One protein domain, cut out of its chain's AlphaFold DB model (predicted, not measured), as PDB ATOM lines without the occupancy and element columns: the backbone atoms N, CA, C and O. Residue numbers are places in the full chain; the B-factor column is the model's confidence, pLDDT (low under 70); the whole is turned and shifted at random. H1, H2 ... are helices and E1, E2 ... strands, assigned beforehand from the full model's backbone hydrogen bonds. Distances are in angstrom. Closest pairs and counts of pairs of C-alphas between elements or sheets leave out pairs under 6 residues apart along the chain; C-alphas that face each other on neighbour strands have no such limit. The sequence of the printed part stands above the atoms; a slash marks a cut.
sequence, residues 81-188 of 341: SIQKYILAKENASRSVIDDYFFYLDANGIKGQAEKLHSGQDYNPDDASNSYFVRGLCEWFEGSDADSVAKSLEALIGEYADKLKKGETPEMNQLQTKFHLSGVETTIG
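AT A GLANCE: This is residues 81 to 188 of the 341 residues of an uncharacterized protein of Oscillibacter valericigenes (strain DSM 18026 / NBRC 101213 / Sjm18-20) (UniProt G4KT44). This is a compact cluster of crossed helices: H5, the longest, is crossed by H4 near its beginning and by H3 along its second half. The short H2 packs on H4, H1 packs on H4 with its first residues and makes one end of the length, and a small hairpin of E1 and E2 sits beside the first half of H5. The printed part has 108 residues, with five named helices and then two named strands, in the order H1, H2, H3, H4, H5, E1, E2; the sheet E1 - E2 is antiparallel and the class is mostly helix. The whole is compact, with a radius of gyration of the C-alphas of 14.2 A and spans of 45 by 32 by 22 A.

IN THESE COORDINATES: Find C-alpha 81 at (-50.095, -74.278, 85.634); from there H1 runs through residues 81 to 93, 18.5 A. Next come H2, residues 100 to 103, and H3, residues 106 to 117, 16.3 A. Look then for H4, residues 127 to 139, 18.3 A. At C-alpha 145, (-33.096, -77.527, 76.098), H5 begins, and it runs to residue 164 over 28.5 A. E1 is residues 177 to 180 and E2 is residues 183 to 186, ending at C-alpha 186, (-33.443, -89.560, 87.443).

HOW THE PARTS SIT: Begin at H4, the hub, which touches the four other helices. Residues 81 to 85 of H1 touch it, the closest C-alphas being those of Ser 81 and Ser 128, 6.3 A, at a shallow tilt of 32 degrees, the same way. H2 touches H4, with C-alphas of Phe 101 and Gly 135 at 4.2 A. H3 and H4 only just touch, with 3 pairs of C-alphas within 8 A, the closest those of Gly 108 and Ser 128, 5.6 A. Residues 145 to 152 of H5 touch H4, closest at the C-alphas of Val 133 and Val 148, 5.8 A, at a steep tilt of 51 degrees, opposite ways. Residues 155 to 164 of H5 touch H3, closest at the C-alphas of Ala 113 and Ala 160, 4.5 A, at a steep tilt of 62 degrees, the same way. The helix packing is mostly crossed, few of these pairs standing at a shallow tilt. Look next at E1 and H5, which have 5 pairs of C-alphas within 8 A: the closest C-alphas are those of Ser 151 and Phe 178, 5.8 A. E1 and E2 form a hairpin, antiparallel, with N 178 and O 185 at 2.8 A and N 183 and O 180 at 2.9 A, within hydrogen-bond range. H1 and H5 are apart, and so are H5 and E2. In H1, H3, H4 and H5 every O i to N i+4 pair is within hydrogen-bond range; H2 is too short for such a pair.

THE WHOLE: The two C-alphas farthest apart are those of Ser 95 and Lys 165, 45.5 A. The printed part has no cut. The link from H5 to E1, residues 165 to 176, is long. The mean pLDDT of the printed part is 82.9; look for values under 70 at residues 81 to 98 and at residue 142.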
ATOM      1  N   SER A  81     -51.506 -74.291  86.048       46.69
ATOM      2  CA  SER A  81     -50.095 -74.278  85.634       46.69
ATOM      3  C   SER A  81     -49.646 -72.923  85.069       46.69
ATOM      4  O   SER A  81     -48.513 -72.507  85.294       46.69
ATOM      5  N   ILE A  82     -50.538 -72.191  84.395       48.09
ATOM      6  CA  ILE A  82     -50.277 -70.844  83.868       48.09
ATOM      7  C   ILE A  82     -50.359 -69.787  84.986       48.09
ATOM      8  O   ILE A  82     -49.613 -68.811  84.967       48.09
ATOM      9  N   GLN A  83     -51.190 -69.992  86.013       54.31
ATOM     10  CA  GLN A  83     -51.196 -69.119  87.199       54.31
ATOM     11  C   GLN A  83     -49.904 -69.248  88.018       54.31
ATOM     12  O   GLN A  83     -49.322 -68.233  88.400       54.31
ATOM     13  N   LYS A  84     -49.406 -70.480  88.217       54.72
ATOM     14  CA  LYS A  84     -48.089 -70.722  88.834       54.72
ATOM     15  C   LYS A  84     -46.964 -70.024  88.055       54.72
ATOM     16  O   LYS A  84     -46.055 -69.485  88.668       54.72
ATOM     17  N   TYR A  85     -47.064 -69.958  86.725       55.94
ATOM     18  CA  TYR A  85     -46.107 -69.252  85.867       55.94
ATOM     19  C   TYR A  85     -46.066 -67.735  86.074       55.94
ATOM     20  O   TYR A  85     -44.980 -67.166  86.187       55.94
ATOM     21  N   ILE A  86     -47.228 -67.075  86.105       53.03
ATOM     22  CA  ILE A  86     -47.290 -65.624  86.336       53.03
ATOM     23  C   ILE A  86     -46.683 -65.314  87.705       53.03
ATOM     24  O   ILE A  86     -45.839 -64.431  87.810       53.03
ATOM     25  N   LEU A  87     -47.024 -66.118  88.716       56.72
ATOM     26  CA  LEU A  87     -46.489 -65.972  90.063       56.72
ATOM     27  C   LEU A  87     -44.967 -66.190  90.119       56.72
ATOM     28  O   LEU A  87     -44.268 -65.351  90.673       56.72
ATOM     29  N   ALA A  88     -44.442 -67.242  89.481       52.47
ATOM     30  CA  ALA A  88     -43.005 -67.529  89.420       52.47
ATOM     31  C   ALA A  88     -42.210 -66.380  88.788       52.47
ATOM     32  O   ALA A  88     -41.189 -65.943  89.314       52.47
ATOM     33  N   LYS A  89     -42.705 -65.848  87.666       52.81
ATOM     34  CA  LYS A  89     -42.066 -64.741  86.948       52.81
ATOM     35  C   LYS A  89     -42.171 -63.423  87.721       52.81
ATOM     36  O   LYS A  89     -41.215 -62.646  87.748       52.81
ATOM     37  N   GLU A  90     -43.313 -63.158  88.349       51.81
ATOM     38  CA  GLU A  90     -43.495 -61.997  89.224       51.81
ATOM     39  C   GLU A  90     -42.596 -62.082  90.463       51.81
ATOM     40  O   GLU A  90     -41.985 -61.087  90.837       51.81
ATOM     41  N   ASN A  91     -42.424 -63.260  91.059       52.59
ATOM     42  CA  ASN A  91     -41.574 -63.445  92.234       52.59
ATOM     43  C   ASN A  91     -40.079 -63.373  91.886       52.59
ATOM     44  O   ASN A  91     -39.333 -62.647  92.548       52.59
ATOM     45  N   ALA A  92     -39.654 -64.016  90.792       45.94
ATOM     46  CA  ALA A  92     -38.281 -63.946  90.285       45.94
ATOM     47  C   ALA A  92     -37.862 -62.511  89.888       45.94
ATOM     48  O   ALA A  92     -36.679 -62.147  89.955       45.94
ATOM     49  N   SER A  93     -38.829 -61.670  89.493       47.28
ATOM     50  CA  SER A  93     -38.624 -60.239  89.210       47.28
ATOM     51  C   SER A  93     -38.743 -59.332  90.441       47.28
ATOM     52  O   SER A  93     -38.172 -58.246  90.427       47.28
ATOM     53  N   ARG A  94     -39.382 -59.784  91.528       49.34
ATOM     54  CA  ARG A  94     -39.462 -59.089  92.831       49.34
ATOM     55  C   ARG A  94     -38.297 -59.404  93.774       49.34
ATOM     56  O   ARG A  94     -38.390 -59.161  94.973       49.34
ATOM     57  N   SER A  95     -37.206 -59.959  93.245       53.09
ATOM     58  CA  SER A  95     -36.023 -60.341  94.024       53.09
ATOM     59  C   SER A  95     -36.323 -61.319  95.162       53.09
ATOM     60  O   SER A  95     -35.573 -61.358  96.130       53.09
ATOM     61  N   VAL A  96     -37.395 -62.109  95.065       62.47
ATOM     62  CA  VAL A  96     -37.650 -63.247  95.957       62.47
ATOM     63  C   VAL A  96     -36.690 -64.376  95.567       62.47
ATOM     64  O   VAL A  96     -36.279 -64.466  94.409       62.47
ATOM     65  N   ILE A  97     -36.317 -65.234  96.519       63.59
ATOM     66  CA  ILE A  97     -35.599 -66.488  96.232       63.59
ATOM     67  C   ILE A  97     -36.611 -67.452  95.602       63.59
ATOM     68  O   ILE A  97     -37.112 -68.362  96.248       63.59
ATOM     69  N   ASP A  98     -37.014 -67.181  94.366       68.50
ATOM     70  CA  ASP A  98     -38.044 -67.929  93.656       68.50
ATOM     71  C   ASP A  98     -37.705 -67.988  92.163       68.50
ATOM     72  O   ASP A  98     -37.220 -67.010  91.593       68.50
ATOM     73  N   ASP A  99     -37.923 -69.146  91.547       75.88
ATOM     74  CA  ASP A  99     -37.461 -69.489  90.200       75.88
ATOM     75  C   ASP A  99     -38.280 -70.682  89.669       75.88
ATOM     76  O   ASP A  99     -38.870 -71.434  90.446       75.88
ATOM     77  N   TYR A 100     -38.311 -70.887  88.351       75.81
ATOM     78  CA  TYR A 100     -39.025 -71.967  87.662       75.81
ATOM     79  C   TYR A 100     -38.722 -73.354  88.229       75.81
ATOM     80  O   TYR A 100     -39.619 -74.198  88.292       75.81
ATOM     81  N   PHE A 101     -37.493 -73.585  88.691       85.75
ATOM     82  CA  PHE A 101     -37.102 -74.845  89.320       85.75
ATOM     83  C   PHE A 101     -37.942 -75.195  90.555       85.75
ATOM     84  O   PHE A 101     -38.304 -76.350  90.752       85.75
ATOM     85  N   PHE A 102     -38.354 -74.213  91.358       84.88
ATOM     86  CA  PHE A 102     -39.199 -74.466  92.530       84.88
ATOM     87  C   PHE A 102     -40.639 -74.856  92.170       84.88
ATOM     88  O   PHE A 102     -41.360 -75.403  93.005       84.88
ATOM     89  N   TYR A 103     -41.052 -74.623  90.921       80.88
ATOM     90  CA  TYR A 103     -42.392 -74.925  90.417       80.88
ATOM     91  C   TYR A 103     -42.471 -76.215  89.598       80.88
ATOM     92  O   TYR A 103     -43.543 -76.524  89.072       80.88
ATOM     93  N   LEU A 104     -41.377 -76.980  89.498       86.31
ATOM     94  CA  LEU A 104     -41.409 -78.309  88.891       86.31
ATOM     95  C   LEU A 104     -42.469 -79.160  89.599       86.31
ATOM     96  O   LEU A 104     -42.418 -79.336  90.814       86.31
ATOM     97  N   ASP A 105     -43.430 -79.702  88.853       82.25
ATOM     98  CA  ASP A 105     -44.596 -80.396  89.406       82.25
ATOM     99  C   ASP A 105     -44.799 -81.748  88.716       82.25
ATOM    100  O   ASP A 105     -44.874 -81.841  87.488       82.25
ATOM    101  N   ALA A 106     -44.939 -82.798  89.523       88.31
ATOM    102  CA  ALA A 106     -45.244 -84.145  89.062       88.31
ATOM    103  C   ALA A 106     -46.606 -84.218  88.348       88.31
ATOM    104  O   ALA A 106     -46.781 -85.030  87.443       88.31
ATOM    105  N   ASN A 107     -47.568 -83.365  88.713       86.69
ATOM    106  CA  ASN A 107     -48.907 -83.375  88.120       86.69
ATOM    107  C   ASN A 107     -48.903 -83.009  86.630       86.69
ATOM    108  O   ASN A 107     -49.742 -83.514  85.888       86.69
ATOM    109  N   GLY A 108     -47.959 -82.175  86.177       84.62
ATOM    110  CA  GLY A 108     -47.805 -81.861  84.751       84.62
ATOM    111  C   GLY A 108     -47.428 -83.103  83.943       84.62
ATOM    112  O   GLY A 108     -48.089 -83.433  82.960       84.62
ATOM    113  N   ILE A 109     -46.439 -83.853  84.438       90.62
ATOM    114  CA  ILE A 109     -45.989 -85.126  83.855       90.62
ATOM    115  C   ILE A 109     -47.134 -86.149  83.863       90.62
ATOM    116  O   ILE A 109     -47.427 -86.747  82.830       90.62
ATOM    117  N   LYS A 110     -47.826 -86.308  85.003       91.50
ATOM    118  CA  LYS A 110     -48.974 -87.224  85.145       91.50
ATOM    119  C   LYS A 110     -50.092 -86.889  84.159       91.50
ATOM    120  O   LYS A 110     -50.537 -87.764  83.425       91.50
ATOM    121  N   GLY A 111     -50.491 -85.620  84.083       89.31
ATOM    122  CA  GLY A 111     -51.563 -85.181  83.191       89.31
ATOM    123  C   GLY A 111     -51.235 -85.388  81.710       89.31
ATOM    124  O   GLY A 111     -52.113 -85.748  80.931       89.31
ATOM    125  N   GLN A 112     -49.975 -85.211  81.299       89.88
ATOM    126  CA  GLN A 112     -49.549 -85.530  79.930       89.88
ATOM    127  C   GLN A 112     -49.516 -87.040  79.670       89.88
ATOM    128  O   GLN A 112     -49.955 -87.492  78.612       89.88
ATOM    129  N   ALA A 113     -49.072 -87.833  80.645       92.56
ATOM    130  CA  ALA A 113     -49.069 -89.287  80.533       92.56
ATOM    131  C   ALA A 113     -50.495 -89.859  80.421       92.56
ATOM    132  O   ALA A 113     -50.735 -90.770  79.631       92.56
ATOM    133  N   GLU A 114     -51.461 -89.294  81.150       91.56
ATOM    134  CA  GLU A 114     -52.884 -89.650  81.063       91.56
ATOM    135  C   GLU A 114     -53.493 -89.309  79.695       91.56
ATOM    136  O   GLU A 114     -54.267 -90.101  79.148       91.56
ATOM    137  N   LYS A 115     -53.118 -88.166  79.104       89.81
ATOM    138  CA  LYS A 115     -53.517 -87.799  77.733       89.81
ATOM    139  C   LYS A 115     -52.974 -88.799  76.710       89.81
ATOM    140  O   LYS A 115     -53.758 -89.314  75.912       89.81
ATOM    141  N   LEU A 116     -51.683 -89.140  76.791       91.00
ATOM    142  CA  LEU A 116     -51.061 -90.170  75.946       91.00
ATOM    143  C   LEU A 116     -51.718 -91.544  76.127       91.00
ATOM    144  O   LEU A 116     -51.999 -92.240  75.151       91.00
ATOM    145  N   HIS A 117     -51.994 -91.942  77.370       89.12
ATOM    146  CA  HIS A 117     -52.707 -93.182  77.680       89.12
ATOM    147  C   HIS A 117     -54.109 -93.209  77.050       89.12
ATOM    148  O   HIS A 117     -54.529 -94.241  76.529       89.12
ATOM    149  N   SER A 118     -54.798 -92.065  77.034       88.75
ATOM    150  CA  SER A 118     -56.134 -91.892  76.445       88.75
ATOM    151  C   SER A 118     -56.129 -91.759  74.913       88.75
ATOM    152  O   SER A 118     -57.183 -91.530  74.320       88.75
ATOM    153  N   GLY A 119     -54.966 -91.889  74.263       84.44
ATOM    154  CA  GLY A 119     -54.819 -91.838  72.806       84.44
ATOM    155  C   GLY A 119     -54.702 -90.432  72.212       84.44
ATOM    156  O   GLY A 119     -54.852 -90.286  71.002       84.44
ATOM    157  N   GLN A 120     -54.460 -89.404  73.031       88.69
ATOM    158  CA  GLN A 120     -54.078 -88.077  72.537       88.69
ATOM    159  C   GLN A 120     -52.574 -88.034  72.258       88.69
ATOM    160  O   GLN A 120     -51.812 -88.767  72.884       88.69
ATOM    161  N   ASP A 121     -52.147 -87.153  71.355       84.81
ATOM    162  CA  ASP A 121     -50.728 -86.945  71.067       84.81
ATOM    163  C   ASP A 121     -50.037 -86.144  72.179       84.81
ATOM    164  O   ASP A 121     -50.652 -85.324  72.870       84.81
ATOM    165  N   TYR A 122     -48.730 -86.366  72.332       81.62
ATOM    166  CA  TYR A 122     -47.890 -85.536  73.188       81.62
ATOM    167  C   TYR A 122     -47.886 -84.099  72.661       81.62
ATOM    168  O   TYR A 122     -47.634 -83.863  71.480       81.62
ATOM    169  N   ASN A 123     -48.148 -83.136  73.547       77.94
ATOM    170  CA  ASN A 123     -48.061 -81.723  73.210       77.94
ATOM    171  C   ASN A 123     -46.741 -81.130  73.741       77.94
ATOM    172  O   ASN A 123     -46.674 -80.800  74.933       77.94
ATOM    173  N   PRO A 124     -45.704 -80.959  72.900       72.69
ATOM    174  CA  PRO A 124     -44.456 -80.324  73.325       72.69
ATOM    175  C   PRO A 124     -44.664 -78.863  73.753       72.69
ATOM    176  O   PRO A 124     -43.956 -78.380  74.634       72.69
ATOM    177  N   ASP A 125     -45.688 -78.198  73.208       71.69
ATOM    178  CA  ASP A 125     -46.018 -76.796  73.480       71.69
ATOM    179  C   ASP A 125     -46.879 -76.617  74.740       71.69
ATOM    180  O   ASP A 125     -47.329 -75.510  75.051       71.69
ATOM    181  N   ASP A 126     -47.150 -77.694  75.488       80.38
ATOM    182  CA  ASP A 126     -47.827 -77.561  76.771       80.38
ATOM    183  C   ASP A 126     -46.973 -76.713  77.721       80.38
ATOM    184  O   ASP A 126     -45.781 -76.961  77.935       80.38
ATOM    185  N   ALA A 127     -47.607 -75.706  78.323       72.94
ATOM    186  CA  ALA A 127     -46.942 -74.762  79.207       72.94
ATOM    187  C   ALA A 127     -46.173 -75.472  80.336       72.94
ATOM    188  O   ALA A 127     -45.064 -75.063  80.671       72.94
ATOM    189  N   SER A 128     -46.716 -76.566  80.885       77.06
ATOM    190  CA  SER A 128     -46.051 -77.331  81.946       77.06
ATOM    191  C   SER A 128     -44.749 -77.992  81.483       77.06
ATOM    192  O   SER A 128     -43.777 -77.986  82.240       77.06
ATOM    193  N   ASN A 129     -44.686 -78.465  80.235       82.38
ATOM    194  CA  ASN A 129     -43.479 -79.057  79.657       82.38
ATOM    195  C   ASN A 129     -42.406 -77.992  79.429       82.38
ATOM    196  O   ASN A 129     -41.256 -78.161  79.833       82.38
ATOM    197  N   SER A 130     -42.807 -76.846  78.874       79.06
ATOM    198  CA  SER A 130     -41.912 -75.700  78.681       79.06
ATOM    199  C   SER A 130     -41.308 -75.204  80.002       79.06
ATOM    200  O   SER A 130     -40.115 -74.901  80.060       79.06
ATOM    201  N   TYR A 131     -42.090 -75.152  81.087       78.81
ATOM    202  CA  TYR A 131     -41.583 -74.748  82.409       78.81
ATOM    203  C   TYR A 131     -40.641 -75.770  83.011       78.81
ATOM    204  O   TYR A 131     -39.646 -75.389  83.622       78.81
ATOM    205  N   PHE A 132     -40.943 -77.049  82.819       86.44
ATOM    206  CA  PHE A 132     -40.088 -78.116  83.295       86.44
ATOM    207  C   PHE A 132     -38.701 -78.035  82.647       86.44
ATOM    208  O   PHE A 132     -37.687 -77.983  83.343       86.44
ATOM    209  N   VAL A 133     -38.662 -77.928  81.315       88.56
ATOM    210  CA  VAL A 133     -37.415 -77.792  80.550       88.56
ATOM    211  C   VAL A 133     -36.649 -76.544  80.979       88.56
ATOM    212  O   VAL A 133     -35.455 -76.618  81.271       88.56
ATOM    213  N   ARG A 134     -37.339 -75.401  81.067       84.62
ATOM    214  CA  ARG A 134     -36.722 -74.130  81.443       84.62
ATOM    215  C   ARG A 134     -36.133 -74.157  82.852       84.62
ATOM    216  O   ARG A 134     -34.982 -73.769  83.013       84.62
ATOM    217  N   GLY A 135     -36.886 -74.651  83.837       87.12
ATOM    218  CA  GLY A 135     -36.434 -74.718  85.226       87.12
ATOM    219  C   GLY A 135     -35.164 -75.551  85.385       87.12
ATOM    220  O   GLY A 135     -34.260 -75.150  86.111       87.12
ATOM    221  N   LEU A 136     -35.044 -76.663  84.651       91.44
ATOM    222  CA  LEU A 136     -33.815 -77.460  84.658       91.44
ATOM    223  C   LEU A 136     -32.652 -76.770  83.941       91.44
ATOM    224  O   LEU A 136     -31.539 -76.778  84.458       91.44
ATOM    225  N   CYS A 137     -32.891 -76.155  82.781       89.00
ATOM    226  CA  CYS A 137     -31.827 -75.492  82.021       89.00
ATOM    227  C   CYS A 137     -31.287 -74.237  82.719       89.00
ATOM    228  O   CYS A 137     -30.108 -73.915  82.591       89.00
ATOM    229  N   GLU A 138     -32.130 -73.516  83.460       86.50
ATOM    230  CA  GLU A 138     -31.689 -72.363  84.246       86.50
ATOM    231  C   GLU A 138     -30.855 -72.805  85.458       86.50
ATOM    232  O   GLU A 138     -29.860 -72.147  85.772       86.50
ATOM    233  N   TRP A 139     -31.192 -73.936  86.086       88.12
ATOM    234  CA  TRP A 139     -30.507 -74.413  87.290       88.12
ATOM    235  C   TRP A 139     -29.233 -75.222  87.044       88.12
ATOM    236  O   TRP A 139     -28.299 -75.124  87.835       88.12
ATOM    237  N   PHE A 140     -29.165 -75.990  85.960       88.81
ATOM    238  CA  PHE A 140     -28.075 -76.934  85.724       88.81
ATOM    239  C   PHE A 140     -27.276 -76.561  84.479       88.81
ATOM    240  O   PHE A 140     -27.781 -76.642  83.357       88.81
ATOM    241  N   GLU A 141     -26.010 -76.177  84.665       78.75
ATOM    242  CA  GLU A 141     -25.133 -75.747  83.573       78.75
ATOM    243  C   GLU A 141     -24.918 -76.852  82.532       78.75
ATOM    244  O   GLU A 141     -24.993 -78.044  82.826       78.75
ATOM    245  N   GLY A 142     -24.690 -76.455  81.277       67.94
ATOM    246  CA  GLY A 142     -24.479 -77.393  80.169       67.94
ATOM    247  C   GLY A 142     -25.715 -78.204  79.760       67.94
ATOM    248  O   GLY A 142     -25.616 -79.015  78.841       67.94
ATOM    249  N   SER A 143     -26.868 -77.991  80.400       78.06
ATOM    250  CA  SER A 143     -28.124 -78.621  79.997       78.06
ATOM    251  C   SER A 143     -28.628 -77.999  78.697       78.06
ATOM    252  O   SER A 143     -28.837 -76.789  78.605       78.06
ATOM    253  N   ASP A 144     -28.822 -78.843  77.690       83.62
ATOM    254  CA  ASP A 144     -29.391 -78.471  76.399       83.62
ATOM    255  C   ASP A 144     -30.918 -78.614  76.431       83.62
ATOM    256  O   ASP A 144     -31.440 -79.667  76.810       83.62
ATOM    257  N   ALA A 145     -31.637 -77.563  76.029       85.94
ATOM    258  CA  ALA A 145     -33.096 -77.527  76.098       85.94
ATOM    259  C   ALA A 145     -33.741 -78.641  75.261       85.94
ATOM    260  O   ALA A 145     -34.706 -79.257  75.716       85.94
ATOM    261  N   ASP A 146     -33.177 -78.961  74.091       87.00
ATOM    262  CA  ASP A 146     -33.691 -80.024  73.225       87.00
ATOM    263  C   ASP A 146     -33.478 -81.407  73.856       87.00
ATOM    264  O   ASP A 146     -34.365 -82.262  73.821       87.00
ATOM    265  N   SER A 147     -32.314 -81.641  74.463       88.69
ATOM    266  CA  SER A 147     -32.005 -82.872  75.196       88.69
ATOM    267  C   SER A 147     -32.909 -83.059  76.419       88.69
ATOM    268  O   SER A 147     -33.448 -84.150  76.644       88.69
ATOM    269  N   VAL A 148     -33.135 -81.994  77.195       92.25
ATOM    270  CA  VAL A 148     -34.039 -82.026  78.353       92.25
ATOM    271  C   VAL A 148     -35.483 -82.259  77.903       92.25
ATOM    272  O   VAL A 148     -36.172 -83.084  78.503       92.25
ATOM    273  N   ALA A 149     -35.932 -81.609  76.826       90.62
ATOM    274  CA  ALA A 149     -37.269 -81.805  76.267       90.62
ATOM    275  C   ALA A 149     -37.490 -83.243  75.774       90.62
ATOM    276  O   ALA A 149     -38.512 -83.846  76.097       90.62
ATOM    277  N   LYS A 150     -36.512 -83.832  75.073       92.19
ATOM    278  CA  LYS A 150     -36.557 -85.247  74.656       92.19
ATOM    279  C   LYS A 150     -36.605 -86.198  75.847       92.19
ATOM    280  O   LYS A 150     -37.344 -87.177  75.823       92.19
ATOM    281  N   SER A 151     -35.833 -85.909  76.895       95.19
ATOM    282  CA  SER A 151     -35.840 -86.708  78.127       95.19
ATOM    283  C   SER A 151     -37.190 -86.606  78.847       95.19
ATOM    284  O   SER A 151     -37.703 -87.606  79.339       95.19
ATOM    285  N   LEU A 152     -37.811 -85.424  78.858       94.75
ATOM    286  CA  LEU A 152     -39.154 -85.226  79.402       94.75
ATOM    287  C   LEU A 152     -40.226 -85.972  78.592       94.75
ATOM    288  O   LEU A 152     -41.084 -86.625  79.178       94.75
ATOM    289  N   GLU A 153     -40.169 -85.918  77.261       94.62
ATOM    290  CA  GLU A 153     -41.077 -86.676  76.391       94.62
ATOM    291  C   GLU A 153     -40.942 -88.188  76.631       94.62
ATOM    292  O   GLU A 153     -41.944 -88.876  76.832       94.62
ATOM    293  N   ALA A 154     -39.707 -88.698  76.700       95.88
ATOM    294  CA  ALA A 154     -39.436 -90.099  77.011       95.88
ATOM    295  C   ALA A 154     -39.979 -90.502  78.393       95.88
ATOM    296  O   ALA A 154     -40.589 -91.562  78.525       95.88
ATOM    297  N   LEU A 155     -39.827 -89.634  79.398       96.88
ATOM    298  CA  LEU A 155     -40.353 -89.843  80.747       96.88
ATOM    299  C   LEU A 155     -41.882 -89.947  80.749       96.88
ATOM    300  O   LEU A 155     -42.451 -90.834  81.386       96.88
ATOM    301  N   ILE A 156     -42.554 -89.036  80.045       95.56
ATOM    302  CA  ILE A 156     -44.015 -89.022  79.925       95.56
ATOM    303  C   ILE A 156     -44.492 -90.282  79.185       95.56
ATOM    304  O   ILE A 156     -45.478 -90.896  79.598       95.56
ATOM    305  N   GLY A 157     -43.770 -90.713  78.146       95.75
ATOM    306  CA  GLY A 157     -44.017 -91.972  77.442       95.75
ATOM    307  C   GLY A 157     -43.862 -93.201  78.344       95.75
ATOM    308  O   GLY A 157     -44.758 -94.044  78.387       95.75
ATOM    309  N   GLU A 158     -42.780 -93.274  79.127       96.88
ATOM    310  CA  GLU A 158     -42.552 -94.342  80.110       96.88
ATOM    311  C   GLU A 158     -43.702 -94.417  81.123       96.88
ATOM    312  O   GLU A 158     -44.229 -95.500  81.400       96.88
ATOM    313  N   TYR A 159     -44.124 -93.264  81.651       96.94
ATOM    314  CA  TYR A 159     -45.253 -93.182  82.573       96.94
ATOM    315  C   TYR A 159     -46.539 -93.686  81.897       96.94
ATOM    316  O   TYR A 159     -47.242 -94.534  82.453       96.94
ATOM    317  N   ALA A 160     -46.842 -93.219  80.683       95.44
ATOM    318  CA  ALA A 160     -48.036 -93.625  79.943       95.44
ATOM    319  C   ALA A 160     -48.065 -95.139  79.666       95.44
ATOM    320  O   ALA A 160     -49.118 -95.773  79.768       95.44
ATOM    321  N   ASP A 161     -46.920 -95.750  79.365       95.56
ATOM    322  CA  ASP A 161     -46.817 -97.195  79.149       95.56
ATOM    323  C   ASP A 161     -47.019 -98.009  80.430       95.56
ATOM    324  O   ASP A 161     -47.575 -99.110  80.379       95.56
ATOM    325  N   LYS A 162     -46.628 -97.471  81.590       95.81
ATOM    326  CA  LYS A 162     -46.958 -98.057  82.897       95.81
ATOM    327  C   LYS A 162     -48.454 -97.957  83.200       95.81
ATOM    328  O   LYS A 162     -49.054 -98.967  83.569       95.81
ATOM    329  N   LEU A 163     -49.087 -96.818  82.905       94.94
ATOM    330  CA  LEU A 163     -50.547 -96.666  83.008       94.94
ATOM    331  C   LEU A 163     -51.292 -97.687  82.134       94.94
ATOM    332  O   LEU A 163     -52.241 -98.319  82.595       94.94
ATOM    333  N   LYS A 164     -50.832 -97.935  80.897       93.38
ATOM    334  CA  LYS A 164     -51.413 -98.967  80.007       93.38
ATOM    335  C   LYS A 164     -51.344-100.383  80.590       93.38
ATOM    336  O   LYS A 164     -52.171-101.220  80.241       93.38
ATOM    337  N   LYS A 165     -50.378-100.657  81.470       93.88
ATOM    338  CA  LYS A 165     -50.230-101.937  82.182       93.88
ATOM    339  C   LYS A 165     -51.047-102.002  83.479       93.88
ATOM    340  O   LYS A 165     -51.004-103.022  84.160       93.88
ATOM    341  N   GLY A 166     -51.796-100.949  83.812       93.12
ATOM    342  CA  GLY A 166     -52.555-100.842  85.058       93.12
ATOM    343  C   GLY A 166     -51.706-100.441  86.269       93.12
ATOM    344  O   GLY A 166     -52.153-100.613  87.400       93.12
ATOM    345  N   GLU A 167     -50.489 -99.933  86.053       93.81
ATOM    346  CA  GLU A 167     -49.611 -99.421  87.109       93.81
ATOM    347  C   GLU A 167     -49.789 -97.906  87.274       93.81
ATOM    348  O   GLU A 167     -49.856 -97.182  86.282       93.81
ATOM    349  N   THR A 168     -49.749 -97.408  88.512       92.12
ATOM    350  CA  THR A 168     -49.656 -95.968  88.815       92.12
ATOM    351  C   THR A 168     -48.324 -95.703  89.512       92.12
ATOM    352  O   THR A 168     -48.264 -95.774  90.740       92.12
ATOM    353  N   PRO A 169     -47.234 -95.483  88.754       91.12
ATOM    354  CA  PRO A 169     -45.909 -95.363  89.339       91.12
ATOM    355  C   PRO A 169     -45.725 -94.041  90.087       91.12
ATOM    356  O   PRO A 169     -46.192 -92.985  89.657       91.12
ATOM    357  N   GLU A 170     -44.964 -94.087  91.174       91.88
ATOM    358  CA  GLU A 170     -44.380 -92.886  91.768       91.88
ATOM    359  C   GLU A 170     -43.218 -92.370  90.903       91.88
ATOM    360  O   GLU A 170     -42.578 -93.137  90.179       91.88
ATOM    361  N   MET A 171     -42.899 -91.071  90.982       90.56
ATOM    362  CA  MET A 171     -41.843 -90.468  90.143       90.56
ATOM    363  C   MET A 171     -40.484 -91.162  90.319       90.56
ATOM    364  O   MET A 171     -39.758 -91.370  89.352       90.56
ATOM    365  N   ASN A 172     -40.151 -91.596  91.535       92.38
ATOM    366  CA  ASN A 172     -38.907 -92.313  91.825       92.38
ATOM    367  C   ASN A 172     -38.845 -93.745  91.251       92.38
ATOM    368  O   ASN A 172     -37.782 -94.362  91.289       92.38
ATOM    369  N   GLN A 173     -39.950 -94.279  90.723       93.12
ATOM    370  CA  GLN A 173     -40.001 -95.599  90.088       93.12
ATOM    371  C   GLN A 173     -39.718 -95.538  88.580       93.12
ATOM    372  O   GLN A 173     -39.502 -96.583  87.959       93.12
ATOM    373  N   LEU A 174     -39.702 -94.335  88.001       95.56
ATOM    374  CA  LEU A 174     -39.413 -94.095  86.589       95.56
ATOM    375  C   LEU A 174     -37.900 -94.104  86.344       95.56
ATOM    376  O   LEU A 174     -37.117 -93.588  87.146       95.56
ATOM    377  N   GLN A 175     -37.485 -94.722  85.243       95.06
ATOM    378  CA  GLN A 175     -36.083 -95.006  84.932       95.06
ATOM    379  C   GLN A 175     -35.468 -94.025  83.938       95.06
ATOM    380  O   GLN A 175     -34.240 -93.989  83.819       95.06
ATOM    381  N   THR A 176     -36.290 -93.226  83.252       96.38
ATOM    382  CA  THR A 176     -35.823 -92.207  82.311       96.38
ATOM    383  C   THR A 176     -34.776 -91.299  82.958       96.38
ATOM    384  O   THR A 176     -34.950 -90.790  84.073       96.38
ATOM    385  N   LYS A 177     -33.660 -91.128  82.248       95.69
ATOM    386  CA  LYS A 177     -32.500 -90.354  82.687       95.69
ATOM    387  C   LYS A 177     -32.477 -89.002  81.991       95.69
ATOM    388  O   LYS A 177     -32.707 -88.914  80.791       95.69
ATOM    389  N   PHE A 178     -32.140 -87.978  82.759       94.81
ATOM    390  CA  PHE A 178     -31.783 -86.648  82.293       94.81
ATOM    391  C   PHE A 178     -30.269 -86.501  82.392       94.81
ATOM    392  O   PHE A 178     -29.668 -86.962  83.361       94.81
ATOM    393  N   HIS A 179     -29.650 -85.842  81.420       93.75
ATOM    394  CA  HIS A 179     -28.238 -85.487  81.492       93.75
ATOM    395  C   HIS A 179     -28.115 -84.010  81.871       93.75
ATOM    396  O   HIS A 179     -28.352 -83.136  81.039       93.75
ATOM    397  N   LEU A 180     -27.804 -83.739  83.139       93.44
ATOM    398  CA  LEU A 180     -27.776 -82.399  83.727       93.44
ATOM    399  C   LEU A 180     -26.382 -82.141  84.297       93.44
ATOM    400  O   LEU A 180     -25.893 -82.937  85.093       93.44
ATOM    401  N   SER A 181     -25.725 -81.050  83.890       91.31
ATOM    402  CA  SER A 181     -24.365 -80.712  84.362       91.31
ATOM    403  C   SER A 181     -23.346 -81.850  84.232       91.31
ATOM    404  O   SER A 181     -22.526 -82.070  85.118       91.31
ATOM    405  N   GLY A 182     -23.409 -82.616  83.138       89.69
ATOM    406  CA  GLY A 182     -22.510 -83.752  82.914       89.69
ATOM    407  C   GLY A 182     -22.877 -85.028  83.682       89.69
ATOM    408  O   GLY A 182     -22.150 -86.015  83.588       89.69
ATOM    409  N   VAL A 183     -23.990 -85.040  84.424       93.56
ATOM    410  CA  VAL A 183     -24.394 -86.142  85.308       93.56
ATOM    411  C   VAL A 183     -25.728 -86.742  84.860       93.56
ATOM    412  O   VAL A 183     -26.708 -86.033  84.617       93.56
ATOM    413  N   GLU A 184     -25.791 -88.072  84.785       95.00
ATOM    414  CA  GLU A 184     -27.054 -88.789  84.588       95.00
ATOM    415  C   GLU A 184     -27.894 -88.778  85.871       95.00
ATOM    416  O   GLU A 184     -27.475 -89.274  86.916       95.00
ATOM    417  N   THR A 185     -29.107 -88.242  85.772       94.62
ATOM    418  CA  THR A 185     -29.989 -87.964  86.910       94.62
ATOM    419  C   THR A 185     -31.393 -88.484  86.622       94.62
ATOM    420  O   THR A 185     -31.917 -88.300  85.525       94.62
ATOM    421  N   THR A 186     -32.034 -89.152  87.580       95.81
ATOM    422  CA  THR A 186     -33.443 -89.560  87.443       95.81
ATOM    423  C   THR A 186     -34.392 -88.424  87.796       95.81
ATOM    424  O   THR A 186     -34.050 -87.512  88.547       95.81
ATOM    425  N   ILE A 187     -35.641 -88.530  87.340       95.38
ATOM    426  CA  ILE A 187     -36.695 -87.603  87.762       95.38
ATOM    427  C   ILE A 187     -36.892 -87.591  89.289       95.38
ATOM    428  O   ILE A 187     -37.124 -86.535  89.871       95.38
ATOM    429  N   GLY A 188     -36.744 -88.743  89.954       94.62
ATOM    430  CA  GLY A 188     -36.827 -88.836  91.412       94.62
ATOM    431  C   GLY A 188     -35.741 -88.016  92.109       94.62
ATOM    432  O   GLY A 188     -36.038 -87.289  93.050       94.62
TER     433      GLY A 188